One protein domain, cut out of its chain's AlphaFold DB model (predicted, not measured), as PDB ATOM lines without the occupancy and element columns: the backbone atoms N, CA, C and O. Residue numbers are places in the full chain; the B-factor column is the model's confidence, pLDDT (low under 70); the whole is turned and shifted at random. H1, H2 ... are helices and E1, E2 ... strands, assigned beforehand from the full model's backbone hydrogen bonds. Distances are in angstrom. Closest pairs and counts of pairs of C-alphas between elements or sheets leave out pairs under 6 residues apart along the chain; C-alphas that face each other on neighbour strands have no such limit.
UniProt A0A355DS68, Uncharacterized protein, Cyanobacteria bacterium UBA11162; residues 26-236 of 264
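This is residues 26 to 236 of the 264 residues of an uncharacterized protein of Cyanobacteria bacterium UBA11162 (UniProt A0A355DS68). A large, twisted and curled sheet, E2 E3 E6 E13 E8 E9 E10 E11, is sandwiched face to face with a smaller sheet, E1 E14 E7 E12, while the hairpin E4 E5 crosses the E2 E3 E6 end of the large sheet. Long loops, residues 85 to 105, 126 to 143 and 213 to 224, gather at one end. The 211 printed residues hold fourteen named strands and one named helix, H1, between E1 and E2; the class is mostly strand, with under half of the residues in named elements. The three sheets are antiparallel. The whole is compact, with a radius of gyration of the C-alphas of 16.1 A and spans of 52 by 35 by 31 A.

E1, residues 27 to 29, is antiparallel to E14, residues 225 to 232; C-alphas 27 and 231 face each other at 4.4 A, with no backbone N and O within hydrogen-bond range. H1, residues 37 to 42, touches E2, residues 51 to 53, closest at the C-alphas of Cys 39 and Cys 52, 4.9 A, and only grazes the large sheet. In H1, 0 of 2 O i to N i+4 pairs are within hydrogen-bond range, but 2 of 3 O i to N i+3 pairs are. E2 and E3, residues 59 to 63, form a hairpin, with N 52 and O 60 at 2.9 A. E4, residues 67 to 74, and E5, residues 77 to 84, form another, with N 68 and O 83 at 2.8 A. E5 touches E14, closest at the C-alphas of Gly 79 and Val 228, 4.4 A. E6, residues 106 to 110, neighbours E3, with N 61 and O 108 at 3.0 A, and E13, residues 207 to 212, with N 107 and O 210 at 2.9 A. E7, residues 116 to 125, bends by 66 degrees at residue 119; it neighbours E14, with N 122 and O 229 at 2.9 A, and E12, residues 192 to 197, with N 123 and O 194 at 3.0 A. E8, residues 144 to 151, E9, residues 155 to 164, E10, residues 170 to 175, and E11, residues 178 to 183, form a meander, each the antiparallel neighbour of the one before; N 145 and O 162 are 2.9 A apart. The three sheets form a stack, face to face in turn.

E1 begins at C-alpha 27, (17.201, -3.785, 41.755). E9 is 28.1 A long, E7 25.2 A and E8 22.5 A. E14 ends at C-alpha 232, (20.587, -2.876, 47.870).

The C-alphas of Gly 133 and Ile 236 are the two farthest apart, 52.0 A. The printed part has no cut. The links E5 to E6, E7 to E8 and E13 to E14 are long. The mean pLDDT of the printed part is 83.9; 47 residues are under 70, among them 87 to 97 and 128 to 142.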
ATOM      1  N   GLN A  26      14.694  -1.671  45.060       68.94
ATOM      2  CA  GLN A  26      14.752  -1.573  43.616       68.94
ATOM      3  C   GLN A  26      16.096  -2.164  43.222       68.94
ATOM      4  O   GLN A  26      17.127  -1.757  43.746       68.94
ATOM      5  N   ALA A  27      16.040  -3.193  42.387       84.62
ATOM      6  CA  ALA A  27      17.201  -3.785  41.755       84.62
ATOM      7  C   ALA A  27      17.143  -3.413  40.277       84.62
ATOM      8  O   ALA A  27      16.104  -3.616  39.631       84.62
ATOM      9  N   PHE A  28      18.224  -2.864  39.740       94.88
ATOM     10  CA  PHE A  28      18.420  -2.835  38.299       94.88
ATOM     11  C   PHE A  28      18.733  -4.239  37.785       94.88
ATOM     12  O   PHE A  28      19.366  -5.040  38.468       94.88
ATOM     13  N   SER A  29      18.301  -4.548  36.564       94.44
ATOM     14  CA  SER A  29      18.614  -5.824  35.922       94.44
ATOM     15  C   SER A  29      18.696  -5.654  34.415       94.44
ATOM     16  O   SER A  29      17.699  -5.372  33.748       94.44
ATOM     17  N   PHE A  30      19.886  -5.873  33.858       93.31
ATOM     18  CA  PHE A  30      20.090  -5.871  32.409       93.31
ATOM     19  C   PHE A  30      19.413  -7.057  31.728       93.31
ATOM     20  O   PHE A  30      19.078  -6.981  30.548       93.31
ATOM     21  N   ASN A  31      19.152  -8.126  32.482       89.06
ATOM     22  CA  ASN A  31      18.469  -9.296  31.961       89.06
ATOM     23  C   ASN A  31      16.974  -9.051  31.711       89.06
ATOM     24  O   ASN A  31      16.418  -9.561  30.742       89.06
ATOM     25  N   THR A  32      16.318  -8.273  32.578       91.00
ATOM     26  CA  THR A  32      14.878  -7.975  32.471       91.00
ATOM     27  C   THR A  32      14.592  -6.601  31.864       91.00
ATOM     28  O   THR A  32      13.486  -6.371  31.384       91.00
ATOM     29  N   GLY A  33      15.577  -5.699  31.843       91.69
ATOM     30  CA  GLY A  33      15.398  -4.306  31.423       91.69
ATOM     31  C   GLY A  33      14.874  -3.385  32.531       91.69
ATOM     32  O   GLY A  33      14.547  -2.227  32.260       91.69
ATOM     33  N   ASP A  34      14.793  -3.873  33.770       93.44
ATOM     34  CA  ASP A  34      14.191  -3.146  34.888       93.44
ATOM     35  C   ASP A  34      15.156  -2.140  35.523       93.44
ATOM     36  O   ASP A  34      16.356  -2.390  35.651       93.44
ATOM     37  N   ASN A  35      14.605  -1.000  35.961       92.88
ATOM     38  CA  ASN A  35      15.304   0.079  36.671       92.88
ATOM     39  C   ASN A  35      16.645   0.485  36.036       92.88
ATOM     40  O   ASN A  35      17.604   0.777  36.740       92.88
ATOM     41  N   LEU A  36      16.737   0.541  34.706       95.06
ATOM     42  CA  LEU A  36      18.008   0.852  34.042       95.06
ATOM     43  C   LEU A  36      18.345   2.345  33.973       95.06
ATOM     44  O   LEU A  36      19.483   2.678  33.669       95.06
ATOM     45  N   GLY A  37      17.413   3.264  34.239       95.50
ATOM     46  CA  GLY A  37      17.708   4.704  34.208       95.50
ATOM     47  C   GLY A  37      18.346   5.147  32.881       95.50
ATOM     48  O   GLY A  37      17.822   4.853  31.803       95.50
ATOM     49  N   THR A  38      19.499   5.819  32.945       96.81
ATOM     50  CA  THR A  38      20.269   6.211  31.748       96.81
ATOM     51  C   THR A  38      21.052   5.049  31.133       96.81
ATOM     52  O   THR A  38      21.438   5.133  29.969       96.81
ATOM     53  N   CYS A  39      21.218   3.931  31.852       96.94
ATOM     54  CA  CYS A  39      21.763   2.686  31.301       96.94
ATOM     55  C   CYS A  39      20.801   1.989  30.330       96.94
ATOM     56  O   CYS A  39      21.207   1.050  29.649       96.94
ATOM     57  N   SER A  40      19.551   2.453  30.210       95.81
ATOM     58  CA  SER A  40      18.613   1.951  29.197       95.81
ATOM     59  C   SER A  40      19.155   2.085  27.772       95.81
ATOM     60  O   SER A  40      18.829   1.251  26.943       95.81
ATOM     61  N   GLY A  41      20.045   3.049  27.497       92.62
ATOM     62  CA  GLY A  41      20.716   3.190  26.197       92.62
ATOM     63  C   GLY A  41      21.672   2.046  25.834       92.62
ATOM     64  O   GLY A  41      22.121   1.980  24.693       92.62
ATOM     65  N   LEU A  42      21.978   1.143  26.772       92.75
ATOM     66  CA  LEU A  42      22.700  -0.101  26.495       92.75
ATOM     67  C   LEU A  42      21.778  -1.191  25.921       92.75
ATOM     68  O   LEU A  42      22.288  -2.209  25.456       92.75
ATOM     69  N   LEU A  43      20.451  -0.996  25.936       89.81
ATOM     70  CA  LEU A  43      19.452  -1.933  25.411       89.81
ATOM     71  C   LEU A  43      18.504  -1.258  24.393       89.81
ATOM     72  O   LEU A  43      18.100  -0.112  24.584       89.81
ATOM     73  N   PRO A  44      18.046  -1.974  23.349       78.56
ATOM     74  CA  PRO A  44      18.523  -3.283  22.898       78.56
ATOM     75  C   PRO A  44      19.911  -3.190  22.232       78.56
ATOM     76  O   PRO A  44      20.342  -2.118  21.812       78.56
ATOM     77  N   VAL A  45      20.613  -4.322  22.127       70.81
ATOM     78  CA  VAL A  45      21.923  -4.424  21.454       70.81
ATOM     79  C   VAL A  45      21.811  -3.944  19.989       70.81
ATOM     80  O   VAL A  45      20.860  -4.353  19.314       70.81
ATOM     81  N   PRO A  46      22.771  -3.159  19.444       70.25
ATOM     82  CA  PRO A  46      24.009  -2.677  20.065       70.25
ATOM     83  C   PRO A  46      23.904  -1.231  20.593       70.25
ATOM     84  O   PRO A  46      23.769  -0.287  19.815       70.25
ATOM     85  N   GLY A  47      24.046  -1.057  21.911       81.31
ATOM     86  CA  GLY A  47      24.220   0.246  22.563       81.31
ATOM     87  C   GLY A  47      25.584   0.346  23.252       81.31
ATOM     88  O   GLY A  47      26.068  -0.645  23.798       81.31
ATOM     89  N   THR A  48      26.202   1.532  23.232       90.19
ATOM     90  CA  THR A  48      27.485   1.795  23.908       90.19
ATOM     91  C   THR A  48      27.454   3.105  24.678       90.19
ATOM     92  O   THR A  48      27.032   4.122  24.125       90.19
ATOM     93  N   LEU A  49      27.960   3.115  25.910       94.69
ATOM     94  CA  LEU A  49      28.074   4.321  26.739       94.69
ATOM     95  C   LEU A  49      29.394   4.300  27.523       94.69
ATOM     96  O   LEU A  49      29.728   3.258  28.064       94.69
ATOM     97  N   PRO A  50      30.140   5.408  27.673       95.88
ATOM     98  CA  PRO A  50      31.327   5.416  28.542       95.88
ATOM     99  C   PRO A  50      30.959   5.228  30.024       95.88
ATOM    100  O   PRO A  50      31.717   4.658  30.809       95.88
ATOM    101  N   SER A  51      29.777   5.712  30.405       97.75
ATOM    102  CA  SER A  51      29.192   5.555  31.728       97.75
ATOM    103  C   SER A  51      27.674   5.705  31.675       97.75
ATOM    104  O   SER A  51      27.123   6.272  30.727       97.75
ATOM    105  N   CYS A  52      26.992   5.209  32.701       98.12
ATOM    106  CA  CYS A  52      25.558   5.393  32.882       98.12
ATOM    107  C   CYS A  52      25.169   5.309  34.367       98.12
ATOM    108  O   CYS A  52      25.993   4.986  35.223       98.12
ATOM    109  N   THR A  53      23.914   5.626  34.678       97.75
ATOM    110  CA  THR A  53      23.343   5.535  36.023       97.75
ATOM    111  C   THR A  53      22.021   4.790  35.957       97.75
ATOM    112  O   THR A  53      21.148   5.132  35.154       97.75
ATOM    113  N   THR A  54      21.871   3.771  36.792       97.12
ATOM    114  CA  THR A  54      20.652   2.977  36.885       97.12
ATOM    115  C   THR A  54      19.535   3.775  37.568       97.12
ATOM    116  O   THR A  54      19.761   4.823  38.174       97.12
ATOM    117  N   GLY A  55      18.293   3.316  37.450       93.31
ATOM    118  CA  GLY A  55      17.123   3.958  38.058       93.31
ATOM    119  C   GLY A  55      17.150   3.935  39.588       93.31
ATOM    120  O   GLY A  55      16.609   4.840  40.214       93.31
ATOM    121  N   ASP A  56      17.824   2.944  40.169       91.88
ATOM    122  CA  ASP A  56      18.092   2.811  41.606       91.88
ATOM    123  C   ASP A  56      19.404   3.498  42.048       91.88
ATOM    124  O   ASP A  56      19.763   3.450  43.222       91.88
ATOM    125  N   GLY A  57      20.089   4.208  41.141       94.12
ATOM    126  CA  GLY A  57      21.159   5.148  41.479       94.12
ATOM    127  C   GLY A  57      22.583   4.592  41.444       94.12
ATOM    128  O   GLY A  57      23.507   5.321  41.805       94.12
ATOM    129  N   PHE A  58      22.799   3.354  40.995       97.38
ATOM    130  CA  PHE A  58      24.153   2.853  40.765       97.38
ATOM    131  C   PHE A  58      24.795   3.558  39.573       97.38
ATOM    132  O   PHE A  58      24.216   3.637  38.489       97.38
ATOM    133  N   GLY A  59      26.018   4.046  39.755       98.00
ATOM    134  CA  GLY A  59      26.853   4.531  38.660       98.00
ATOM    135  C   GLY A  59      27.667   3.388  38.061       98.00
ATOM    136  O   GLY A  59      28.316   2.655  38.795       98.00
ATOM    137  N   ILE A  60      27.681   3.257  36.738       98.44
ATOM    138  CA  ILE A  60      28.482   2.255  36.026       98.44
ATOM    139  C   ILE A  60      29.438   2.992  35.095       98.44
ATOM    140  O   ILE A  60      29.010   3.862  34.336       98.44
ATOM    141  N   ILE A  61      30.734   2.683  35.166       98.25
ATOM    142  CA  ILE A  61      31.772   3.349  34.367       98.25
ATOM    143  C   ILE A  61      32.717   2.298  33.786       98.25
ATOM    144  O   ILE A  61      33.287   1.502  34.536       98.25
ATOM    145  N   ALA A  62      32.912   2.334  32.466       97.38
ATOM    146  CA  ALA A  62      33.923   1.525  31.795       97.38
ATOM    147  C   ALA A  62      35.319   2.101  32.041       97.38
ATOM    148  O   ALA A  62      35.518   3.320  32.012       97.38
ATOM    149  N   LYS A  63      36.294   1.223  32.272       95.88
ATOM    150  CA  LYS A  63      37.699   1.587  32.395       95.88
ATOM    151  C   LYS A  63      38.601   0.593  31.649       95.88
ATOM    152  O   LYS A  63      38.235  -0.575  31.523       95.88
ATOM    153  N   PRO A  64      39.787   1.042  31.196       93.62
ATOM    154  CA  PRO A  64      40.356   2.390  31.349       93.62
ATOM    155  C   PRO A  64      39.661   3.450  30.473       93.62
ATOM    156  O   PRO A  64      38.730   3.156  29.729       93.62
ATOM    157  N   ASP A  65      40.061   4.719  30.600       92.06
ATOM    158  CA  ASP A  65      39.470   5.794  29.790       92.06
ATOM    159  C   ASP A  65      39.648   5.513  28.287       92.06
ATOM    160  O   ASP A  65      40.689   5.026  27.850       92.06
ATOM    161  N   GLY A  66      38.621   5.827  27.490       88.25
ATOM    162  CA  GLY A  66      38.574   5.476  26.065       88.25
ATOM    163  C   GLY A  66      37.929   4.117  25.767       88.25
ATOM    164  O   GLY A  66      37.923   3.695  24.609       88.25
ATOM    165  N   TYR A  67      37.364   3.461  26.781       93.44
ATOM    166  CA  TYR A  67      36.535   2.263  26.656       93.44
ATOM    167  C   TYR A  67      35.057   2.601  26.903       93.44
ATOM    168  O   TYR A  67      34.726   3.635  27.489       93.44
ATOM    169  N   LEU A  68      34.164   1.745  26.412       94.88
ATOM    170  CA  LEU A  68      32.715   1.895  26.477       94.88
ATOM    171  C   LEU A  68      32.097   0.671  27.150       94.88
ATOM    172  O   LEU A  68      32.522  -0.451  26.913       94.88
ATOM    173  N   LEU A  69      31.062   0.891  27.950       95.62
ATOM    174  CA  LEU A  69      30.143  -0.147  28.396       95.62
ATOM    175  C   LEU A  69      29.373  -0.668  27.192       95.62
ATOM    176  O   LEU A  69      28.893   0.129  26.376       95.62
ATOM    177  N   ARG A  70      29.201  -1.986  27.126       93.12
ATOM    178  CA  ARG A  70      28.428  -2.636  26.074       93.12
ATOM    179  C   ARG A  70      27.689  -3.850  26.611       93.12
ATOM    180  O   ARG A  70      28.187  -4.546  27.486       93.12
ATOM    181  N   SER A  71      26.479  -4.076  26.111       92.56
ATOM    182  CA  SER A  71      25.687  -5.254  26.455       92.56
ATOM    183  C   SER A  71      26.030  -6.433  25.546       92.56
ATOM    184  O   SER A  71      26.165  -6.277  24.330       92.56
ATOM    185  N   LYS A  72      26.104  -7.626  26.138       88.19
ATOM    186  CA  LYS A  72      26.221  -8.905  25.439       88.19
ATOM    187  C   LYS A  72      25.144  -9.845  25.961       88.19
ATOM    188  O   LYS A  72      24.929  -9.955  27.169       88.19
ATOM    189  N   THR A  73      24.454 -10.508  25.036       87.00
ATOM    190  CA  THR A  73      23.432 -11.508  25.357       87.00
ATOM    191  C   THR A  73      23.865 -12.869  24.840       87.00
ATOM    192  O   THR A  73      24.071 -13.042  23.636       87.00
ATOM    193  N   VAL A  74      23.933 -13.857  25.729       81.44
ATOM    194  CA  VAL A  74      24.168 -15.262  25.368       81.44
ATOM    195  C   VAL A  74      23.085 -16.108  26.031       81.44
ATOM    196  O   VAL A  74      22.697 -15.840  27.156       81.44
ATOM    197  N   ASN A  75      22.485 -17.053  25.303       80.06
ATOM    198  CA  ASN A  75      21.367 -17.908  25.755       80.06
ATOM    199  C   ASN A  75      20.307 -17.217  26.647       80.06
ATOM    200  O   ASN A  75      19.821 -17.795  27.615       80.06
ATOM    201  N   GLY A  76      19.941 -15.974  26.319       85.12
ATOM    202  CA  GLY A  76      18.928 -15.210  27.054       85.12
ATOM    203  C   GLY A  76      19.397 -14.552  28.354       85.12
ATOM    204  O   GLY A  76      18.567 -13.942  29.017       85.12
ATOM    205  N   VAL A  77      20.683 -14.639  28.706       87.81
ATOM    206  CA  VAL A  77      21.309 -13.854  29.777       87.81
ATOM    207  C   VAL A  77      21.983 -12.637  29.166       87.81
ATOM    208  O   VAL A  77      22.858 -12.783  28.312       87.81
ATOM    209  N   THR A  78      21.588 -11.444  29.608       90.88
ATOM    210  CA  THR A  78      22.215 -10.180  29.198       90.88
ATOM    211  C   THR A  78      23.062  -9.611  30.328       90.88
ATOM    212  O   THR A  78      22.539  -9.318  31.403       90.88
ATOM    213  N   GLY A  79      24.353  -9.413  30.066       92.12
ATOM    214  CA  GLY A  79      25.271  -8.708  30.958       92.12
ATOM    215  C   GLY A  79      25.950  -7.533  30.258       92.12
ATOM    216  O   GLY A  79      25.899  -7.407  29.034       92.12
ATOM    217  N   ILE A  80      26.555  -6.654  31.052       94.69
ATOM    218  CA  ILE A  80      27.351  -5.524  30.580       94.69
ATOM    219  C   ILE A  80      28.826  -5.855  30.748       94.69
ATOM    220  O   ILE A  80      29.279  -6.133  31.860       94.69
ATOM    221  N   GLY A  81      29.550  -5.800  29.641       93.88
ATOM    222  CA  GLY A  81      30.998  -5.835  29.586       93.88
ATOM    223  C   GLY A  81      31.574  -4.485  29.183       93.88
ATOM    224  O   GLY A  81      30.952  -3.426  29.354       93.88
ATOM    225  N   ILE A  82      32.781  -4.533  28.645       92.56
ATOM    226  CA  ILE A  82      33.565  -3.389  28.226       92.56
ATOM    227  C   ILE A  82      34.034  -3.630  26.789       92.56
ATOM    228  O   ILE A  82      34.227  -4.753  26.355       92.56
ATOM    229  N   GLN A  83      34.152  -2.553  26.018       90.19
ATOM    230  CA  GLN A  83      34.715  -2.588  24.680       90.19
ATOM    231  C   GLN A  83      35.590  -1.357  24.447       90.19
ATOM    232  O   GLN A  83      35.189  -0.223  24.724       90.19
ATOM    233  N   ALA A  84      36.773  -1.543  23.865       86.12
ATOM    234  CA  ALA A  84      37.582  -0.429  23.374       86.12
ATOM    235  C   ALA A  84      36.829   0.388  22.302       86.12
ATOM    236  O   ALA A  84      36.197  -0.177  21.413       86.12
ATOM    237  N   THR A  85      36.951   1.722  22.320       84.25
ATOM    238  CA  THR A  85      36.348   2.608  21.289       84.25
ATOM    239  C   THR A  85      36.840   2.326  19.869       84.25
ATOM    240  O   THR A  85      36.097   2.509  18.909       84.25
ATOM    241  N   ASN A  86      38.089   1.879  19.740       77.62
ATOM    242  CA  ASN A  86      38.695   1.450  18.486       77.62
ATOM    243  C   ASN A  86      39.183   0.012  18.663       77.62
ATOM    244  O   ASN A  86      40.376  -0.193  18.911       77.62
ATOM    245  N   PRO A  87      38.284  -0.985  18.604       69.19
ATOM    246  CA  PRO A  87      38.702  -2.366  18.747       69.19
ATOM    247  C   PRO A  87      39.634  -2.683  17.577       69.19
ATOM    248  O   PRO A  87      39.250  -2.579  16.409       69.19
ATOM    249  N   VAL A  88      40.888  -3.028  17.877       60.00
ATOM    250  CA  VAL A  88      41.758  -3.631  16.867       60.00
ATOM    251  C   VAL A  88      41.091  -4.952  16.529       60.00
ATOM    252  O   VAL A  88      41.026  -5.831  17.388       60.00
ATOM    253  N   ALA A  89      40.530  -5.053  15.319       56.75
ATOM    254  CA  ALA A  89      39.949  -6.297  14.840       56.75
ATOM    255  C   ALA A  89      40.983  -7.404  15.088       56.75
ATOM    256  O   ALA A  89      42.126  -7.243  14.636       56.75
ATOM    257  N   PRO A  90      40.639  -8.462  15.841       53.75
ATOM    258  CA  PRO A  90      41.561  -9.555  16.080       53.75
ATOM    259  C   PRO A  90      42.054 -10.056  14.715       53.75
ATOM    260  O   PRO A  90      41.263 -10.500  13.880       53.75
ATOM    261  N   GLY A  91      43.350  -9.897  14.429       49.81
ATOM    262  CA  GLY A  91      43.948 -10.312  13.150       49.81
ATOM    263  C   GLY A  91      43.963 -11.835  12.956       49.81
ATOM    264  O   GLY A  91      44.431 -12.327  11.935       49.81
ATOM    265  N   ASP A  92      43.465 -12.562  13.949       46.53
ATOM    266  CA  ASP A  92      43.507 -13.999  14.165       46.53
ATOM    267  C   ASP A  92      42.122 -14.672  14.084       46.53
ATOM    268  O   ASP A  92      42.035 -15.892  14.191       46.53
ATOM    269  N   GLY A  93      41.040 -13.925  13.820       49.00
ATOM    270  CA  GLY A  93      39.710 -14.506  13.587       49.00
ATOM    271  C   GLY A  93      39.052 -15.129  14.825       49.00
ATOM    272  O   GLY A  93      38.048 -15.830  14.682       49.00
ATOM    273  N   PHE A  94      39.594 -14.870  16.018       50.69
ATOM    274  CA  PHE A  94      38.915 -15.128  17.287       50.69
ATOM    275  C   PHE A  94      37.816 -14.082  17.513       50.69
ATOM    276  O   PHE A  94      37.875 -12.986  16.952       50.69
ATOM    277  N   ASP A  95      36.779 -14.473  18.255       49.59
ATOM    278  CA  ASP A  95      35.486 -13.790  18.362       49.59
ATOM    279  C   ASP A  95      35.626 -12.257  18.432       49.59
ATOM    280  O   ASP A  95      36.226 -11.688  19.344       49.59
ATOM    281  N   ALA A  96      35.099 -11.565  17.419       47.25
ATOM    282  CA  ALA A  96      35.172 -10.109  17.314       47.25
ATOM    283  C   ALA A  96      34.249  -9.397  18.325       47.25
ATOM    284  O   ALA A  96      34.185  -8.166  18.339       47.25
ATOM    285  N   VAL A  97      33.515 -10.155  19.145       56.12
ATOM    286  CA  VAL A  97      32.531  -9.652  20.107       56.12
ATOM    287  C   VAL A  97      33.121  -9.666  21.523       56.12
ATOM    288  O   VAL A  97      32.663 -10.397  22.399       56.12
ATOM    289  N   ARG A  98      34.146  -8.822  21.717       71.25
ATOM    290  CA  ARG A  98      34.750  -8.429  23.008       71.25
ATOM    291  C   ARG A  98      33.832  -7.478  23.770       71.25
ATOM    292  O   ARG A  98      34.116  -6.291  23.890       71.25
ATOM    293  N   ASP A  99      32.665  -7.973  24.150       86.06
ATOM    294  CA  ASP A  99      31.644  -7.198  24.856       86.06
ATOM    295  C   ASP A  99      31.484  -7.748  26.299       86.06
ATOM    296  O   ASP A  99      30.378  -7.831  26.836       86.06
ATOM    297  N   GLU A 100      32.610  -8.143  26.903       89.00
ATOM    298  CA  GLU A 100      32.822  -8.686  28.259       89.00
ATOM    299  C   GLU A 100      33.849  -7.831  29.010       89.00
ATOM    300  O   GLU A 100      34.359  -6.866  28.462       89.00
ATOM    301  N   ILE A 101      34.107  -8.103  30.288       90.69
ATOM    302  CA  ILE A 101      35.229  -7.493  31.008       90.69
ATOM    303  C   ILE A 101      36.466  -8.357  30.766       90.69
ATOM    304  O   ILE A 101      36.529  -9.454  31.308       90.69
ATOM    305  N   ASP A 102      37.446  -7.831  30.032       85.75
ATOM    306  CA  ASP A 102      38.668  -8.541  29.633       85.75
ATOM    307  C   ASP A 102      39.933  -8.143  30.430       85.75
ATOM    308  O   ASP A 102      39.948  -7.264  31.303       85.75
ATOM    309  N   LYS A 103      41.069  -8.782  30.112       84.31
ATOM    310  CA  LYS A 103      42.392  -8.402  30.642       84.31
ATOM    311  C   LYS A 103      42.718  -6.938  30.328       84.31
ATOM    312  O   LYS A 103      42.639  -6.488  29.190       84.31
ATOM    313  N   GLY A 104      43.178  -6.208  31.346       85.94
ATOM    314  CA  GLY A 104      43.432  -4.767  31.256       85.94
ATOM    315  C   GLY A 104      42.178  -3.887  31.317       85.94
ATOM    316  O   GLY A 104      42.321  -2.670  31.430       85.94
ATOM    317  N   GLU A 105      40.983  -4.476  31.311       90.94
ATOM    318  CA  GLU A 105      39.709  -3.783  31.464       90.94
ATOM    319  C   GLU A 105      39.173  -3.945  32.887       90.94
ATOM    320  O   GLU A 105      39.492  -4.894  33.613       90.94
ATOM    321  N   PHE A 106      38.382  -2.971  33.325       94.12
ATOM    322  CA  PHE A 106      37.711  -3.031  34.615       94.12
ATOM    323  C   PHE A 106      36.469  -2.149  34.627       94.12
ATOM    324  O   PHE A 106      36.429  -1.080  34.023       94.12
ATOM    325  N   MET A 107      35.435  -2.581  35.337       97.44
ATOM    326  CA  MET A 107      34.194  -1.828  35.482       97.44
ATOM    327  C   MET A 107      34.099  -1.278  36.897       97.44
ATOM    328  O   MET A 107      34.196  -2.021  37.872       97.44
ATOM    329  N   HIS A 108      33.874   0.028  37.025       98.44
ATOM    330  CA  HIS A 108      33.486   0.602  38.308       98.44
ATOM    331  C   HIS A 108      31.968   0.536  38.452       98.44
ATOM    332  O   HIS A 108      31.250   1.109  37.630       98.44
ATOM    333  N   LEU A 109      31.505  -0.094  39.527       98.31
ATOM    334  CA  LEU A 109      30.122  -0.042  39.983       98.31
ATOM    335  C   LEU A 109      30.074   0.792  41.268       98.31
ATOM    336  O   LEU A 109      30.506   0.355  42.331       98.31
ATOM    337  N   ILE A 110      29.608   2.030  41.154       98.25
ATOM    338  CA  ILE A 110      29.527   3.011  42.236       98.25
ATOM    339  C   ILE A 110      28.159   2.876  42.897       98.25
ATOM    340  O   ILE A 110      27.132   2.963  42.223       98.25
ATOM    341  N   ALA A 111      28.151   2.670  44.209       96.75
ATOM    342  CA  ALA A 111      26.928   2.501  44.970       96.75
ATOM    343  C   ALA A 111      26.151   3.832  45.099       96.75
ATOM    344  O   ALA A 111      26.769   4.901  45.101       96.75
ATOM    345  N   PRO A 112      24.813   3.802  45.263       94.31
ATOM    346  CA  PRO A 112      24.000   5.020  45.369       94.31
ATOM    347  C   PRO A 112      24.376   5.910  46.564       94.31
ATOM    348  O   PRO A 112      24.180   7.125  46.540       94.31
ATOM    349  N   THR A 113      24.916   5.305  47.627       92.50
ATOM    350  CA  THR A 113      25.439   5.994  48.815       92.50
ATOM    351  C   THR A 113      26.754   5.358  49.269       92.50
ATOM    352  O   THR A 113      27.018   4.196  48.964       92.50
ATOM    353  N   SER A 114      27.560   6.075  50.058       90.50
ATOM    354  CA  SER A 114      28.867   5.599  50.548       90.50
ATOM    355  C   SER A 114      28.810   4.506  51.626       90.50
ATOM    356  O   SER A 114      29.852   4.056  52.094       90.50
ATOM    357  N   ASN A 115      27.615   4.090  52.052       91.81
ATOM    358  CA  ASN A 115      27.414   3.047  53.059       91.81
ATOM    359  C   ASN A 115      26.296   2.084  52.634       91.81
ATOM    360  O   ASN A 115      25.448   1.688  53.434       91.81
ATOM    361  N   THR A 116      26.257   1.768  51.345       93.25
ATOM    362  CA  THR A 116      25.251   0.879  50.764       93.25
ATOM    363  C   THR A 116      25.540  -0.553  51.203       93.25
ATOM    364  O   THR A 116      26.672  -0.993  51.083       93.25
ATOM    365  N   VAL A 117      24.557  -1.309  51.690       94.94
ATOM    366  CA  VAL A 117      24.736  -2.748  51.956       94.94
ATOM    367  C   VAL A 117      24.135  -3.522  50.795       94.94
ATOM    368  O   VAL A 117      22.962  -3.333  50.470       94.94
ATOM    369  N   LEU A 118      24.940  -4.350  50.129       95.38
ATOM    370  CA  LEU A 118      24.498  -5.060  48.934       95.38
ATOM    371  C   LEU A 118      23.781  -6.359  49.307       95.38
ATOM    372  O   LEU A 118      24.338  -7.209  49.997       95.38
ATOM    373  N   LYS A 119      22.549  -6.511  48.822       95.56
ATOM    374  CA  LYS A 119      21.733  -7.707  49.023       95.56
ATOM    375  C   LYS A 119      22.031  -8.771  47.974       95.56
ATOM    376  O   LYS A 119      22.165  -9.928  48.346       95.56
ATOM    377  N   ASP A 120      22.142  -8.403  46.703       95.69
ATOM    378  CA  ASP A 120      22.449  -9.334  45.614       95.69
ATOM    379  C   ASP A 120      23.472  -8.718  44.645       95.69
ATOM    380  O   ASP A 120      23.433  -7.512  44.382       95.69
ATOM    381  N   LEU A 121      24.361  -9.550  44.094       97.12
ATOM    382  CA  LEU A 121      25.244  -9.215  42.972       97.12
ATOM    383  C   LEU A 121      25.128 -10.289  41.888       97.12
ATOM    384  O   LEU A 121      25.485 -11.445  42.109       97.12
ATOM    385  N   GLY A 122      24.660  -9.895  40.708       95.44
ATOM    386  CA  GLY A 122      24.517 -10.767  39.553       95.44
ATOM    387  C   GLY A 122      25.679 -10.618  38.581       95.44
ATOM    388  O   GLY A 122      25.823  -9.563  37.959       95.44
ATOM    389  N   LEU A 123      26.444 -11.688  38.386       94.62
ATOM    390  CA  LEU A 123      27.509 -11.781  37.384       94.62
ATOM    391  C   LEU A 123      27.161 -12.874  36.372       94.62
ATOM    392  O   LEU A 123      26.587 -13.899  36.741       94.62
ATOM    393  N   ALA A 124      27.494 -12.660  35.104       90.44
ATOM    394  CA  ALA A 124      27.373 -13.690  34.082       90.44
ATOM    395  C   ALA A 124      28.691 -13.882  33.356       90.44
ATOM    396  O   ALA A 124      29.252 -12.910  32.868       90.44
ATOM    397  N   PHE A 125      29.137 -15.125  33.245       86.62
ATOM    398  CA  PHE A 125      30.198 -15.520  32.334       86.62
ATOM    399  C   PHE A 125      29.587 -15.656  30.942       86.62
ATOM    400  O   PHE A 125      28.761 -16.536  30.744       86.62
ATOM    401  N   LEU A 126      29.873 -14.734  30.024       78.62
ATOM    402  CA  LEU A 126      29.160 -14.545  28.755       78.62
ATOM    403  C   LEU A 126      29.824 -15.270  27.571       78.62
ATOM    404  O   LEU A 126      29.560 -14.950  26.408       78.62
ATOM    405  N   TYR A 127      30.613 -16.301  27.853       72.12
ATOM    406  CA  TYR A 127      31.274 -17.094  26.831       72.12
ATOM    407  C   TYR A 127      30.328 -18.039  26.082       72.12
ATOM    408  O   TYR A 127      29.231 -18.407  26.525       72.12
ATOM    409  N   ARG A 128      30.793 -18.485  24.913       60.69
ATOM    410  CA  ARG A 128      30.224 -19.619  24.178       60.69
ATOM    411  C   ARG A 128      31.220 -20.760  24.240       60.69
ATOM    412  O   ARG A 128      32.258 -20.710  23.586       60.69
ATOM    413  N   ARG A 129      30.904 -21.805  25.007       57.47
ATOM    414  CA  ARG A 129      31.725 -23.023  25.027       57.47
ATOM    415  C   ARG A 129      31.870 -23.534  23.594       57.47
ATOM    416  O   ARG A 129      30.856 -23.609  22.901       57.47
ATOM    417  N   ALA A 130      33.070 -23.951  23.173       54.56
ATOM    418  CA  ALA A 130      33.204 -24.737  21.948       54.56
ATOM    419  C   ALA A 130      32.189 -25.875  21.964       54.56
ATOM    420  O   ALA A 130      32.273 -26.804  22.775       54.56
ATOM    421  N   GLU A 131      31.233 -25.811  21.043       53.34
ATOM    422  CA  GLU A 131      30.479 -26.991  20.680       53.34
ATOM    423  C   GLU A 131      31.493 -28.023  20.177       53.34
ATOM    424  O   GLU A 131      32.436 -27.698  19.446       53.34
ATOM    425  N   LEU A 132      31.354 -29.267  20.638       47.19
ATOM    426  CA  LEU A 132      32.236 -30.371  20.268       47.19
ATOM    427  C   LEU A 132      32.376 -30.415  18.730       47.19
ATOM    428  O   LEU A 132      31.442 -30.812  18.037       47.19
ATOM    429  N   GLY A 133      33.526 -29.992  18.192       51.75
ATOM    430  CA  GLY A 133      33.785 -29.944  16.747       51.75
ATOM    431  C   GLY A 133      34.024 -28.557  16.136       51.75
ATOM    432  O   GLY A 133      34.430 -28.499  14.977       51.75
ATOM    433  N   THR A 134      33.855 -27.453  16.874       52.75
ATOM    434  CA  THR A 134      34.311 -26.121  16.431       52.75
ATOM    435  C   THR A 134      35.681 -25.791  17.041       52.75
ATOM    436  O   THR A 134      35.746 -25.475  18.227       52.75
ATOM    437  N   PRO A 135      36.784 -25.844  16.270       51.19
ATOM    438  CA  PRO A 135      38.150 -25.710  16.794       51.19
ATOM    439  C   PRO A 135      38.531 -24.303  17.292       51.19
ATOM    440  O   PRO A 135      39.643 -24.130  17.779       51.19
ATOM    441  N   ASN A 136      37.638 -23.310  17.196       51.06
ATOM    442  CA  ASN A 136      37.972 -21.895  17.405       51.06
ATOM    443  C   ASN A 136      37.385 -21.270  18.687       51.06
ATOM    444  O   ASN A 136      37.585 -20.083  18.912       51.06
ATOM    445  N   PHE A 137      36.678 -22.035  19.524       52.12
ATOM    446  CA  PHE A 137      36.065 -21.534  20.768       52.12
ATOM    447  C   PHE A 137      36.672 -22.231  21.996       52.12
ATOM    448  O   PHE A 137      35.977 -22.855  22.794       52.12
ATOM    449  N   SER A 138      38.000 -22.209  22.110       52.34
ATOM    450  CA  SER A 138      38.731 -22.858  23.206       52.34
ATOM    451  C   SER A 138      38.767 -22.007  24.477       52.34
ATOM    452  O   SER A 138      39.833 -21.870  25.074       52.34
ATOM    453  N   ASP A 139      37.634 -21.422  24.866       55.50
ATOM    454  CA  ASP A 139      37.540 -20.785  26.176       55.50
ATOM    455  C   ASP A 139      37.757 -21.849  27.262       55.50
ATOM    456  O   ASP A 139      37.203 -22.959  27.195       55.50
ATOM    457  N   LEU A 140      38.670 -21.569  28.186       57.38
ATOM    458  CA  LEU A 140      39.042 -22.500  29.239       57.38
ATOM    459  C   LEU A 140      38.197 -22.204  30.473       57.38
ATOM    460  O   LEU A 140      38.186 -21.091  30.968       57.38
ATOM    461  N   ILE A 141      37.633 -23.265  31.053       57.25
ATOM    462  CA  ILE A 141      36.712 -23.273  32.210       57.25
ATOM    463  C   ILE A 141      37.298 -22.611  33.480       57.25
ATOM    464  O   ILE A 141      36.604 -22.453  34.478       57.25
ATOM    465  N   ASN A 142      38.575 -22.219  33.484       66.69
ATOM    466  CA  ASN A 142      39.214 -21.589  34.637       66.69
ATOM    467  C   ASN A 142      38.925 -20.079  34.694       66.69
ATOM    468  O   ASN A 142      39.841 -19.253  34.713       66.69
ATOM    469  N   GLU A 143      37.639 -19.748  34.700       75.50
ATOM    470  CA  GLU A 143      37.133 -18.388  34.735       75.50
ATOM    471  C   GLU A 143      36.936 -17.948  36.186       75.50
ATOM    472  O   GLU A 143      36.201 -18.561  36.970       75.50
ATOM    473  N   ILE A 144      37.617 -16.861  36.546       87.44
ATOM    474  CA  ILE A 144      37.525 -16.264  37.876       87.44
ATOM    475  C   ILE A 144      37.210 -14.780  37.718       87.44
ATOM    476  O   ILE A 144      38.021 -14.010  37.191       87.44
ATOM    477  N   ALA A 145      36.049 -14.369  38.223       91.94
ATOM    478  CA  ALA A 145      35.700 -12.962  38.350       91.94
ATOM    479  C   ALA A 145      36.237 -12.407  39.674       91.94
ATOM    480  O   ALA A 145      36.008 -12.993  40.731       91.94
ATOM    481  N   TYR A 146      36.925 -11.266  39.619       95.06
ATOM    482  CA  TYR A 146      37.432 -10.554  40.791       95.06
ATOM    483  C   TYR A 146      36.638  -9.272  41.004       95.06
ATOM    484  O   TYR A 146      36.435  -8.493  40.071       95.06
ATOM    485  N   VAL A 147      36.250  -9.025  42.249       97.50
ATOM    486  CA  VAL A 147      35.512  -7.831  42.657       97.50
ATOM    487  C   VAL A 147      36.252  -7.174  43.814       97.50
ATOM    488  O   VAL A 147      36.153  -7.635  44.948       97.50
ATOM    489  N   ASP A 148      37.004  -6.106  43.549       98.00
ATOM    490  CA  ASP A 148      37.617  -5.320  44.627       98.00
ATOM    491  C   ASP A 148      36.558  -4.426  45.273       98.00
ATOM    492  O   ASP A 148      35.809  -3.728  44.579       98.00
ATOM    493  N   VAL A 149      36.496  -4.447  46.601       98.31
ATOM    494  CA  VAL A 149      35.422  -3.835  47.379       98.31
ATOM    495  C   VAL A 149      35.965  -2.634  48.137       98.31
ATOM    496  O   VAL A 149      36.880  -2.755  48.945       98.31
ATOM    497  N   PHE A 150      35.367  -1.467  47.915       98.38
ATOM    498  CA  PHE A 150      35.741  -0.234  48.597       98.38
ATOM    499  C   PHE A 150      34.573   0.295  49.428       98.38
ATOM    500  O   PHE A 150      33.468   0.483  48.913       98.38
ATOM    501  N   GLY A 151      34.832   0.554  50.708       97.62
ATOM    502  CA  GLY A 151      33.915   1.208  51.637       97.62
ATOM    503  C   GLY A 151      34.068   2.728  51.658       97.62
ATOM    504  O   GLY A 151      34.823   3.306  50.873       97.62
ATOM    505  N   ALA A 152      33.370   3.365  52.599       95.56
ATOM    506  CA  ALA A 152      33.342   4.817  52.756       95.56
ATOM    507  C   ALA A 152      34.744   5.448  52.817       95.56
ATOM    508  O   ALA A 152      35.592   5.053  53.619       95.56
ATOM    509  N   GLY A 153      34.967   6.478  51.999       96.19
ATOM    510  CA  GLY A 153      36.250   7.177  51.926       96.19
ATOM    511  C   GLY A 153      37.314   6.406  51.141       96.19
ATOM    512  O   GLY A 153      38.500   6.705  51.276       96.19
ATOM    513  N   GLY A 154      36.903   5.420  50.337       96.31
ATOM    514  CA  GLY A 154      37.796   4.617  49.505       96.31
ATOM    515  C   GLY A 154      38.633   3.595  50.275       96.31
ATOM    516  O   GLY A 154      39.688   3.197  49.786       96.31
ATOM    517  N   VAL A 155      38.196   3.186  51.471       97.56
ATOM    518  CA  VAL A 155      38.866   2.133  52.249       97.56
ATOM    519  C   VAL A 155      38.727   0.803  51.517       97.56
ATOM    520  O   VAL A 155      37.610   0.388  51.223       97.56
ATOM    521  N   ASP A 156      39.846   0.139  51.244       97.94
ATOM    522  CA  ASP A 156      39.864  -1.216  50.690       97.94
ATOM    523  C   ASP A 156      39.369  -2.218  51.746       97.94
ATOM    524  O   ASP A 156      39.922  -2.304  52.847       97.94
ATOM    525  N   LEU A 157      38.291  -2.927  51.420       97.56
ATOM    526  CA  LEU A 157      37.662  -3.939  52.269       97.56
ATOM    527  C   LEU A 157      38.084  -5.364  51.883       97.56
ATOM    528  O   LEU A 157      37.750  -6.311  52.596       97.56
ATOM    529  N   GLY A 158      38.829  -5.519  50.786       97.88
ATOM    530  CA  GLY A 158      39.288  -6.788  50.244       97.88
ATOM    531  C   GLY A 158      38.731  -7.085  48.853       97.88
ATOM    532  O   GLY A 158      38.020  -6.290  48.237       97.88
ATOM    533  N   THR A 159      39.042  -8.284  48.366       98.00
ATOM    534  CA  THR A 159      38.637  -8.756  47.039       98.00
ATOM    535  C   THR A 159      37.739  -9.976  47.176       98.00
ATOM    536  O   THR A 159      38.092 -10.931  47.866       98.00
ATOM    537  N   GLY A 160      36.583  -9.937  46.517       97.62
ATOM    538  CA  GLY A 160      35.718 -11.093  46.330       97.62
ATOM    539  C   GLY A 160      36.075 -11.847  45.051       97.62
ATOM    540  O   GLY A 160      36.458 -11.223  44.057       97.62
ATOM    541  N   THR A 161      35.942 -13.170  45.061       95.88
ATOM    542  CA  THR A 161      36.179 -14.019  43.888       95.88
ATOM    543  C   THR A 161      34.987 -14.915  43.608       95.88
ATOM    544  O   THR A 161      34.493 -15.581  44.514       95.88
ATOM    545  N   LEU A 162      34.549 -14.953  42.350       93.62
ATOM    546  CA  LEU A 162      33.596 -15.938  41.848       93.62
ATOM    547  C   LEU A 162      34.330 -16.895  40.906       93.62
ATOM    548  O   LEU A 162      34.772 -16.474  39.838       93.62
ATOM    549  N   THR A 163      34.431 -18.160  41.295       89.88
ATOM    550  CA  THR A 163      35.134 -19.210  40.544       89.88
ATOM    551  C   THR A 163      34.126 -20.224  40.022       89.88
ATOM    552  O   THR A 163      33.408 -20.827  40.821       89.88
ATOM    553  N   VAL A 164      34.062 -20.436  38.707       84.62
ATOM    554  CA  VAL A 164      33.235 -21.510  38.126       84.62
ATOM    555  C   VAL A 164      33.858 -22.863  38.472       84.62
ATOM    556  O   VAL A 164      35.065 -23.049  38.330       84.62
ATOM    557  N   LEU A 165      33.056 -23.806  38.969       83.19
ATOM    558  CA  LEU A 165      33.534 -25.142  39.331       83.19
ATOM    559  C   LEU A 165      33.473 -26.096  38.127       83.19
ATOM    560  O   LEU A 165      32.700 -25.900  37.190       83.19
ATOM    561  N   ASP A 166      34.266 -27.172  38.177       70.50
ATOM    562  CA  ASP A 166      34.435 -28.139  37.076       70.50
ATOM    563  C   ASP A 166      33.132 -28.818  36.610       70.50
ATOM    564  O   ASP A 166      33.079 -29.393  35.519       70.50
ATOM    565  N   ASP A 167      32.072 -28.774  37.422       65.88
ATOM    566  CA  ASP A 167      30.763 -29.316  37.055       65.88
ATOM    567  C   ASP A 167      30.018 -28.452  36.026       65.88
ATOM    568  O   ASP A 167      29.048 -28.928  35.427       65.88
ATOM    569  N   GLY A 168      30.466 -27.209  35.801       65.62
ATOM    570  CA  GLY A 168      29.800 -26.249  34.927       65.62
ATOM    571  C   GLY A 168      28.328 -26.061  35.294       65.62
ATOM    572  O   GLY A 168      27.502 -25.874  34.411       65.62
ATOM    573  N   ALA A 169      27.975 -26.199  36.571       74.62
ATOM    574  CA  ALA A 169      26.627 -26.034  37.124       74.62
ATOM    575  C   ALA A 169      26.641 -25.169  38.393       74.62
ATOM    576  O   ALA A 169      25.605 -24.645  38.816       74.62
ATOM    577  N   THR A 170      27.810 -25.008  39.007       83.38
ATOM    578  CA  THR A 170      27.995 -24.244  40.231       83.38
ATOM    579  C   THR A 170      29.208 -23.326  40.136       83.38
ATOM    580  O   THR A 170      30.136 -23.538  39.356       83.38
ATOM    581  N   ALA A 171      29.183 -22.276  40.948       89.38
ATOM    582  CA  ALA A 171      30.322 -21.412  41.185       89.38
ATOM    583  C   ALA A 171      30.531 -21.235  42.690       89.38
ATOM    584  O   ALA A 171      29.587 -21.327  43.478       89.38
ATOM    585  N   LEU A 172      31.767 -20.969  43.093       93.06
ATOM    586  CA  LEU A 172      32.132 -20.653  44.465       93.06
ATOM    587  C   LEU A 172      32.369 -19.148  44.583       93.06
ATOM    588  O   LEU A 172      33.208 -18.600  43.871       93.06
ATOM    589  N   TRP A 173      31.628 -18.492  45.473       96.38
ATOM    590  CA  TRP A 173      31.879 -17.113  45.879       96.38
ATOM    591  C   TRP A 173      32.660 -17.077  47.191       96.38
ATOM    592  O   TRP A 173      32.240 -17.702  48.169       96.38
ATOM    593  N   GLU A 174      33.743 -16.307  47.232       97.75
ATOM    594  CA  GLU A 174      34.581 -16.120  48.419       97.75
ATOM    595  C   GLU A 174      34.854 -14.631  48.662       97.75
ATOM    596  O   GLU A 174      35.221 -13.911  47.737       97.75
ATOM    597  N   PHE A 175      34.690 -14.161  49.903       97.94
ATOM    598  CA  PHE A 175      35.064 -12.813  50.342       97.94
ATOM    599  C   PHE A 175      35.340 -12.795  51.854       97.94
ATOM    600  O   PHE A 175      34.420 -12.899  52.671       97.94
ATOM    601  N   GLY A 176      36.608 -12.655  52.248       96.94
ATOM    602  CA  GLY A 176      37.004 -12.771  53.656       96.94
ATOM    603  C   GLY A 176      36.610 -14.137  54.232       96.94
ATOM    604  O   GLY A 176      37.010 -15.164  53.697       96.94
ATOM    605  N   ASP A 177      35.795 -14.143  55.291       97.00
ATOM    606  CA  ASP A 177      35.267 -15.372  55.913       97.00
ATOM    607  C   ASP A 177      33.962 -15.883  55.262       97.00
ATOM    608  O   ASP A 177      33.393 -16.888  55.695       97.00
ATOM    609  N   ILE A 178      33.435 -15.183  54.249       97.06
ATOM    610  CA  ILE A 178      32.215 -15.570  53.535       97.06
ATOM    611  C   ILE A 178      32.592 -16.520  52.402       97.06
ATOM    612  O   ILE A 178      33.279 -16.119  51.468       97.06
ATOM    613  N   VAL A 179      32.085 -17.751  52.458       97.25
ATOM    614  CA  VAL A 179      32.224 -18.759  51.399       97.25
ATOM    615  C   VAL A 179      30.836 -19.292  51.054       97.25
ATOM    616  O   VAL A 179      30.123 -19.787  51.931       97.25
ATOM    617  N   GLN A 180      30.425 -19.165  49.793       95.38
ATOM    618  CA  GLN A 180      29.081 -19.519  49.337       95.38
ATOM    619  C   GLN A 180      29.132 -20.323  48.039       95.38
ATOM    620  O   GLN A 180      29.721 -19.889  47.054       95.38
ATOM    621  N   ASN A 181      28.437 -21.461  48.008       92.19
ATOM    622  CA  ASN A 181      28.141 -22.144  46.750       92.19
ATOM    623  C   ASN A 181      26.984 -21.426  46.060       92.19
ATOM    624  O   ASN A 181      25.857 -21.413  46.563       92.19
ATOM    625  N   VAL A 182      27.261 -20.849  44.899       89.81
ATOM    626  CA  VAL A 182      26.284 -20.172  44.059       89.81
ATOM    627  C   VAL A 182      25.819 -21.157  43.000       89.81
ATOM    628  O   VAL A 182      26.582 -21.606  42.145       89.81
ATOM    629  N   THR A 183      24.542 -21.520  43.076       82.12
ATOM    630  CA  THR A 183      23.906 -22.283  42.002       82.12
ATOM    631  C   THR A 183      23.543 -21.322  40.883       82.12
ATOM    632  O   THR A 183      22.967 -20.261  41.122       82.12
ATOM    633  N   GLY A 184      23.902 -21.684  39.661       69.88
ATOM    634  CA  GLY A 184      23.587 -20.902  38.477       69.88
ATOM    635  C   GLY A 184      23.187 -21.807  37.332       69.88
ATOM    636  O   GLY A 184      23.345 -23.027  37.391       69.88
ATOM    637  N   ASN A 185      22.645 -21.217  36.274       66.25
ATOM    638  CA  ASN A 185      22.335 -21.971  35.066       66.25
ATOM    639  C   ASN A 185      23.565 -22.004  34.153       66.25
ATOM    640  O   ASN A 185      23.574 -21.380  33.103       66.25
ATOM    641  N   PHE A 186      24.615 -22.691  34.602       65.88
ATOM    642  CA  PHE A 186      25.872 -22.842  33.863       65.88
ATOM    643  C   PHE A 186      25.824 -24.015  32.853       65.88
ATOM    644  O   PHE A 186      26.786 -24.280  32.130       65.88
ATOM    645  N   THR A 187      24.704 -24.750  32.784       46.12
ATOM    646  CA  THR A 187      24.605 -25.974  31.982       46.12
ATOM    647  C   THR A 187      24.378 -25.682  30.496       46.12
ATOM    648  O   THR A 187      23.345 -25.134  30.125       46.12
ATOM    649  N   GLY A 188      25.285 -26.170  29.641       47.88
ATOM    650  CA  GLY A 188      25.086 -26.287  28.190       47.88
ATOM    651  C   GLY A 188      25.466 -25.038  27.390       47.88
ATOM    652  O   GLY A 188      24.730 -24.061  27.388       47.88
ATOM    653  N   SER A 189      26.604 -25.114  26.687       49.72
ATOM    654  CA  SER A 189      27.036 -24.248  25.565       49.72
ATOM    655  C   SER A 189      26.870 -22.718  25.679       49.72
ATOM    656  O   SER A 189      27.053 -22.014  24.689       49.72
ATOM    657  N   GLY A 190      26.600 -22.163  26.857       53.25
ATOM    658  CA  GLY A 190      26.560 -20.721  27.068       53.25
ATOM    659  C   GLY A 190      26.506 -20.342  28.540       53.25
ATOM    660  O   GLY A 190      26.933 -21.122  29.387       53.25
ATOM    661  N   PRO A 191      26.059 -19.120  28.836       58.06
ATOM    662  CA  PRO A 191      26.650 -18.312  29.864       58.06
ATOM    663  C   PRO A 191      26.302 -18.784  31.261       58.06
ATOM    664  O   PRO A 191      25.159 -19.121  31.572       58.06
ATOM    665  N   GLY A 192      27.295 -18.700  32.129       77.94
ATOM    666  CA  GLY A 192      27.141 -18.957  33.541       77.94
ATOM    667  C   GLY A 192      26.589 -17.761  34.292       77.94
ATOM    668  O   GLY A 192      27.366 -16.876  34.623       77.94
ATOM    669  N   TYR A 193      25.290 -17.715  34.600       88.56
ATOM    670  CA  TYR A 193      24.739 -16.676  35.483       88.56
ATOM    671  C   TYR A 193      24.785 -17.093  36.958       88.56
ATOM    672  O   TYR A 193      24.156 -18.079  37.344       88.56
ATOM    673  N   ALA A 194      25.453 -16.287  37.782       91.25
ATOM    674  CA  ALA A 194      25.501 -16.391  39.233       91.25
ATOM    675  C   ALA A 194      24.810 -15.189  39.880       91.25
ATOM    676  O   ALA A 194      25.212 -14.046  39.662       91.25
ATOM    677  N   ASN A 195      23.818 -15.451  40.735       93.62
ATOM    678  CA  ASN A 195      23.285 -14.445  41.650       93.62
ATOM    679  C   ASN A 195      23.842 -14.674  43.056       93.62
ATOM    680  O   ASN A 195      23.447 -15.623  43.736       93.62
ATOM    681  N   ILE A 196      24.764 -13.822  43.487       95.69
ATOM    682  CA  ILE A 196      25.428 -13.947  44.781       95.69
ATOM    683  C   ILE A 196      24.596 -13.203  45.826       95.69
ATOM    684  O   ILE A 196      24.517 -11.976  45.800       95.69
ATOM    685  N   SER A 197      23.992 -13.941  46.757       95.62
ATOM    686  CA  SER A 197      23.228 -13.363  47.867       95.62
ATOM    687  C   SER A 197      24.167 -12.872  48.969       95.62
ATOM    688  O   SER A 197      25.076 -13.581  49.394       95.62
ATOM    689  N   ASN A 198      23.901 -11.680  49.491       95.69
ATOM    690  CA  ASN A 198      24.643 -11.022  50.565       95.69
ATOM    691  C   ASN A 198      26.177 -11.127  50.386       95.69
ATOM    692  O   ASN A 198      26.865 -11.650  51.270       95.69
ATOM    693  N   PRO A 199      26.722 -10.694  49.230       97.12
ATOM    694  CA  PRO A 199      28.090 -11.017  48.813       97.12
ATOM    695  C   PRO A 199      29.161 -10.530  49.796       97.12
ATOM    696  O   PRO A 199      30.222 -11.142  49.892       97.12
ATOM    697  N   PHE A 200      28.869  -9.462  50.543       97.50
ATOM    698  CA  PHE A 200      29.814  -8.795  51.443       97.50
ATOM    699  C   PHE A 200      29.328  -8.746  52.902       97.50
ATOM    700  O   PHE A 200      29.904  -8.041  53.731       97.50
ATOM    701  N   GLY A 201      28.256  -9.471  53.247       95.19
ATOM    702  CA  GLY A 201      27.637  -9.362  54.567       95.19
ATOM    703  C   GLY A 201      27.056  -7.965  54.824       95.19
ATOM    704  O   GLY A 201      26.604  -7.272  53.920       95.19
ATOM    705  N   ASN A 202      27.136  -7.501  56.074       94.50
ATOM    706  CA  ASN A 202      26.650  -6.171  56.474       94.50
ATOM    707  C   ASN A 202      27.655  -5.036  56.184       94.50
ATOM    708  O   ASN A 202      27.604  -3.992  56.838       94.50
ATOM    709  N   GLN A 203      28.623  -5.248  55.288       95.31
ATOM    710  CA  GLN A 203      29.620  -4.230  54.974       95.31
ATOM    711  C   GLN A 203      29.014  -3.122  54.107       95.31
ATOM    712  O   GLN A 203      28.380  -3.384  53.086       95.31
ATOM    713  N   GLY A 204      29.223  -1.871  54.525       95.44
ATOM    714  CA  GLY A 204      28.855  -0.694  53.748       95.44
ATOM    715  C   GLY A 204      29.845  -0.466  52.610       95.44
ATOM    716  O   GLY A 204      31.015  -0.173  52.854       95.44
ATOM    717  N   ILE A 205      29.362  -0.581  51.378       96.50
ATOM    718  CA  ILE A 205      30.116  -0.370  50.148       96.50
ATOM    719  C   ILE A 205      29.848   1.025  49.571       96.50
ATOM    720  O   ILE A 205      28.734   1.555  49.627       96.50
ATOM    721  N   GLU A 206      30.890   1.605  48.987       97.25
ATOM    722  CA  GLU A 206      30.852   2.830  48.186       97.25
ATOM    723  C   GLU A 206      31.086   2.510  46.702       97.25
ATOM    724  O   GLU A 206      30.473   3.114  45.823       97.25
ATOM    725  N   LYS A 207      31.971   1.552  46.406       98.12
ATOM    726  CA  LYS A 207      32.375   1.220  45.039       98.12
ATOM    727  C   LYS A 207      32.863  -0.221  44.946       98.12
ATOM    728  O   LYS A 207      33.620  -0.673  45.799       98.12
ATOM    729  N   LEU A 208      32.507  -0.890  43.857       98.56
ATOM    730  CA  LEU A 208      33.097  -2.152  43.427       98.56
ATOM    731  C   LEU A 208      33.926  -1.927  42.160       98.56
ATOM    732  O   LEU A 208      33.552  -1.123  41.301       98.56
ATOM    733  N   VAL A 209      35.042  -2.640  42.038       98.25
ATOM    734  CA  VAL A 209      35.830  -2.715  40.803       98.25
ATOM    735  C   VAL A 209      35.804  -4.156  40.314       98.25
ATOM    736  O   VAL A 209      36.426  -5.030  40.913       98.25
ATOM    737  N   LEU A 210      35.060  -4.393  39.238       97.38
ATOM    738  CA  LEU A 210      34.956  -5.695  38.591       97.38
ATOM    739  C   LEU A 210      36.097  -5.807  37.582       97.38
ATOM    740  O   LEU A 210      36.240  -4.944  36.714       97.38
ATOM    741  N   ARG A 211      36.916  -6.844  37.710       93.81
ATOM    742  CA  ARG A 211      38.051  -7.127  36.824       93.81
ATOM    743  C   ARG A 211      38.325  -8.623  36.719       93.81
ATOM    744  O   ARG A 211      37.819  -9.429  37.499       93.81
ATOM    745  N   VAL A 212      39.187  -8.994  35.793       89.25
ATOM    746  CA  VAL A 212      39.651 -10.376  35.628       89.25
ATOM    747  C   VAL A 212      40.968 -10.630  36.367       89.25
ATOM    748  O   VAL A 212      41.607  -9.692  36.874       89.25
ATOM    749  N   ASN A 213      41.405 -11.894  36.418       84.50
ATOM    750  CA  ASN A 213      42.746 -12.240  36.885       84.50
ATOM    751  C   ASN A 213      43.810 -11.685  35.925       84.50
ATOM    752  O   ASN A 213      43.979 -12.177  34.814       84.50
ATOM    753  N   GLN A 214      44.591 -10.702  36.370       77.56
ATOM    754  CA  GLN A 214      45.632 -10.094  35.534       77.56
ATOM    755  C   GLN A 214      46.893 -10.969  35.405       77.56
ATOM    756  O   GLN A 214      47.741 -10.698  34.554       77.56
ATOM    757  N   SER A 215      47.045 -11.996  36.251       71.81
ATOM    758  CA  SER A 215      48.230 -12.866  36.294       71.81
ATOM    759  C   SER A 215      48.190 -14.034  35.304       71.81
ATOM    760  O   SER A 215      49.200 -14.720  35.153       71.81
ATOM    761  N   GLN A 216      47.064 -14.264  34.624       62.53
ATOM    762  CA  GLN A 216      46.974 -15.254  33.549       62.53
ATOM    763  C   GLN A 216      47.759 -14.762  32.311       62.53
ATOM    764  O   GLN A 216      47.899 -13.552  32.069       62.53
ATOM    765  N   SER A 217      48.308 -15.703  31.528       58.69
ATOM    766  CA  SER A 217      48.947 -15.416  30.227       58.69
ATOM    767  C   SER A 217      48.026 -14.571  29.336       58.69
ATOM    768  O   SER A 217      46.827 -14.560  29.577       58.69
ATOM    769  N   ASP A 218      48.544 -13.887  28.308       57.72
ATOM    770  CA  ASP A 218      47.789 -12.984  27.397       57.72
ATOM    771  C   ASP A 218      46.663 -13.651  26.576       57.72
ATOM    772  O   ASP A 218      46.226 -13.135  25.550       57.72
ATOM    773  N   ASN A 219      46.209 -14.823  26.999       61.66
ATOM    774  CA  ASN A 219      45.109 -15.528  26.405       61.66
ATOM    775  C   ASN A 219      43.793 -15.006  26.996       61.66
ATOM    776  O   ASN A 219      43.448 -15.332  28.128       61.66
ATOM    777  N   PHE A 220      43.080 -14.201  26.209       62.66
ATOM    778  CA  PHE A 220      41.748 -13.662  26.515       62.66
ATOM    779  C   PHE A 220      40.695 -14.766  26.749       62.66
ATOM    780  O   PHE A 220      39.680 -14.525  27.370       62.66
ATOM    781  N   GLN A 221      40.990 -16.006  26.346       62.34
ATOM    782  CA  GLN A 221      40.169 -17.218  26.499       62.34
ATOM    783  C   GLN A 221      40.021 -17.733  27.950       62.34
ATOM    784  O   GLN A 221      40.091 -18.945  28.168       62.34
ATOM    785  N   GLN A 222      40.017 -16.868  28.962       60.00
ATOM    786  CA  GLN A 222      39.931 -17.302  30.365       60.00
ATOM    787  C   GLN A 222      39.117 -16.351  31.240       60.00
ATOM    788  O   GLN A 222      39.101 -16.509  32.467       60.00
ATOM    789  N   SER A 223      38.525 -15.301  30.672       61.69
ATOM    790  CA  SER A 223      37.944 -14.261  31.502       61.69
ATOM    791  C   SER A 223      36.881 -13.436  30.794       61.69
ATOM    792  O   SER A 223      37.061 -12.247  30.567       61.69
ATOM    793  N   ASP A 224      35.748 -14.078  30.547       77.25
ATOM    794  CA  ASP A 224      34.667 -13.532  29.739       77.25
ATOM    795  C   ASP A 224      33.425 -13.334  30.617       77.25
ATOM    796  O   ASP A 224      32.496 -14.139  30.590       77.25
ATOM    797  N   TYR A 225      33.391 -12.294  31.462       89.06
ATOM    798  CA  TYR A 225      32.221 -12.038  32.316       89.06
ATOM    799  C   TYR A 225      31.718 -10.596  32.279       89.06
ATOM    800  O   TYR A 225      32.433  -9.663  31.930       89.06
ATOM    801  N   GLY A 226      30.454 -10.408  32.654       93.19
ATOM    802  CA  GLY A 226      29.788  -9.114  32.697       93.19
ATOM    803  C   GLY A 226      28.868  -8.947  33.902       93.19
ATOM    804  O   GLY A 226      28.457  -9.909  34.559       93.19
ATOM    805  N   LEU A 227      28.523  -7.692  34.181       96.31
ATOM    806  CA  LEU A 227      27.577  -7.306  35.226       96.31
ATOM    807  C   LEU A 227      26.137  -7.494  34.734       96.31
ATOM    808  O   LEU A 227      25.748  -6.917  33.721       96.31
ATOM    809  N   VAL A 228      25.320  -8.244  35.472       95.44
ATOM    810  CA  VAL A 228      23.906  -8.487  35.128       95.44
ATOM    811  C   VAL A 228      22.964  -7.655  35.988       95.44
ATOM    812  O   VAL A 228      22.016  -7.058  35.474       95.44
ATOM    813  N   ASN A 229      23.197  -7.628  37.299       96.06
ATOM    814  CA  ASN A 229      22.386  -6.876  38.251       96.06
ATOM    815  C   ASN A 229      23.148  -6.600  39.549       96.06
ATOM    816  O   ASN A 229      24.172  -7.223  39.826       96.06
ATOM    817  N   ALA A 230      22.617  -5.680  40.347       96.62
ATOM    818  CA  ALA A 230      22.942  -5.543  41.758       96.62
ATOM    819  C   ALA A 230      21.711  -4.997  42.500       96.62
ATOM    820  O   ALA A 230      20.889  -4.291  41.912       96.62
ATOM    821  N   SER A 231      21.557  -5.336  43.779       94.94
ATOM    822  CA  SER A 231      20.428  -4.876  44.594       94.94
ATOM    823  C   SER A 231      20.885  -4.449  45.988       94.94
ATOM    824  O   SER A 231      21.780  -5.051  46.579       94.94
ATOM    825  N   VAL A 232      20.277  -3.393  46.528       92.25
ATOM    826  CA  VAL A 232      20.587  -2.876  47.870       92.25
ATOM    827  C   VAL A 232      19.652  -3.490  48.903       92.25
ATOM    828  O   VAL A 232      18.452  -3.635  48.661       92.25
ATOM    829  N   ASP A 233      20.177  -3.800  50.086       85.38
ATOM    830  CA  ASP A 233      19.339  -4.122  51.232       85.38
ATOM    831  C   ASP A 233      18.698  -2.845  51.798       85.38
ATOM    832  O   ASP A 233      19.300  -2.087  52.560       85.38
ATOM    833  N   THR A 234      17.444  -2.598  51.423       73.50
ATOM    834  CA  THR A 234      16.651  -1.475  51.942       73.50
ATOM    835  C   THR A 234      16.033  -1.757  53.310       73.50
ATOM    836  O   THR A 234      15.313  -0.908  53.839       73.50
ATOM    837  N   SER A 235      16.263  -2.940  53.895       64.81
ATOM    838  CA  SER A 235      15.710  -3.289  55.207       64.81
ATOM    839  C   SER A 235      16.396  -2.560  56.364       64.81
ATOM    840  O   SER A 235      15.865  -2.567  57.473       64.81
ATOM    841  N   ILE A 236      17.523  -1.879  56.114       58.34
ATOM    842  CA  ILE A 236      18.196  -1.024  57.093       58.34
ATOM    843  C   ILE A 236      17.437   0.309  57.165       58.34
ATOM    844  O   ILE A 236      17.543   1.121  56.242       58.34
TER     845      ILE A 236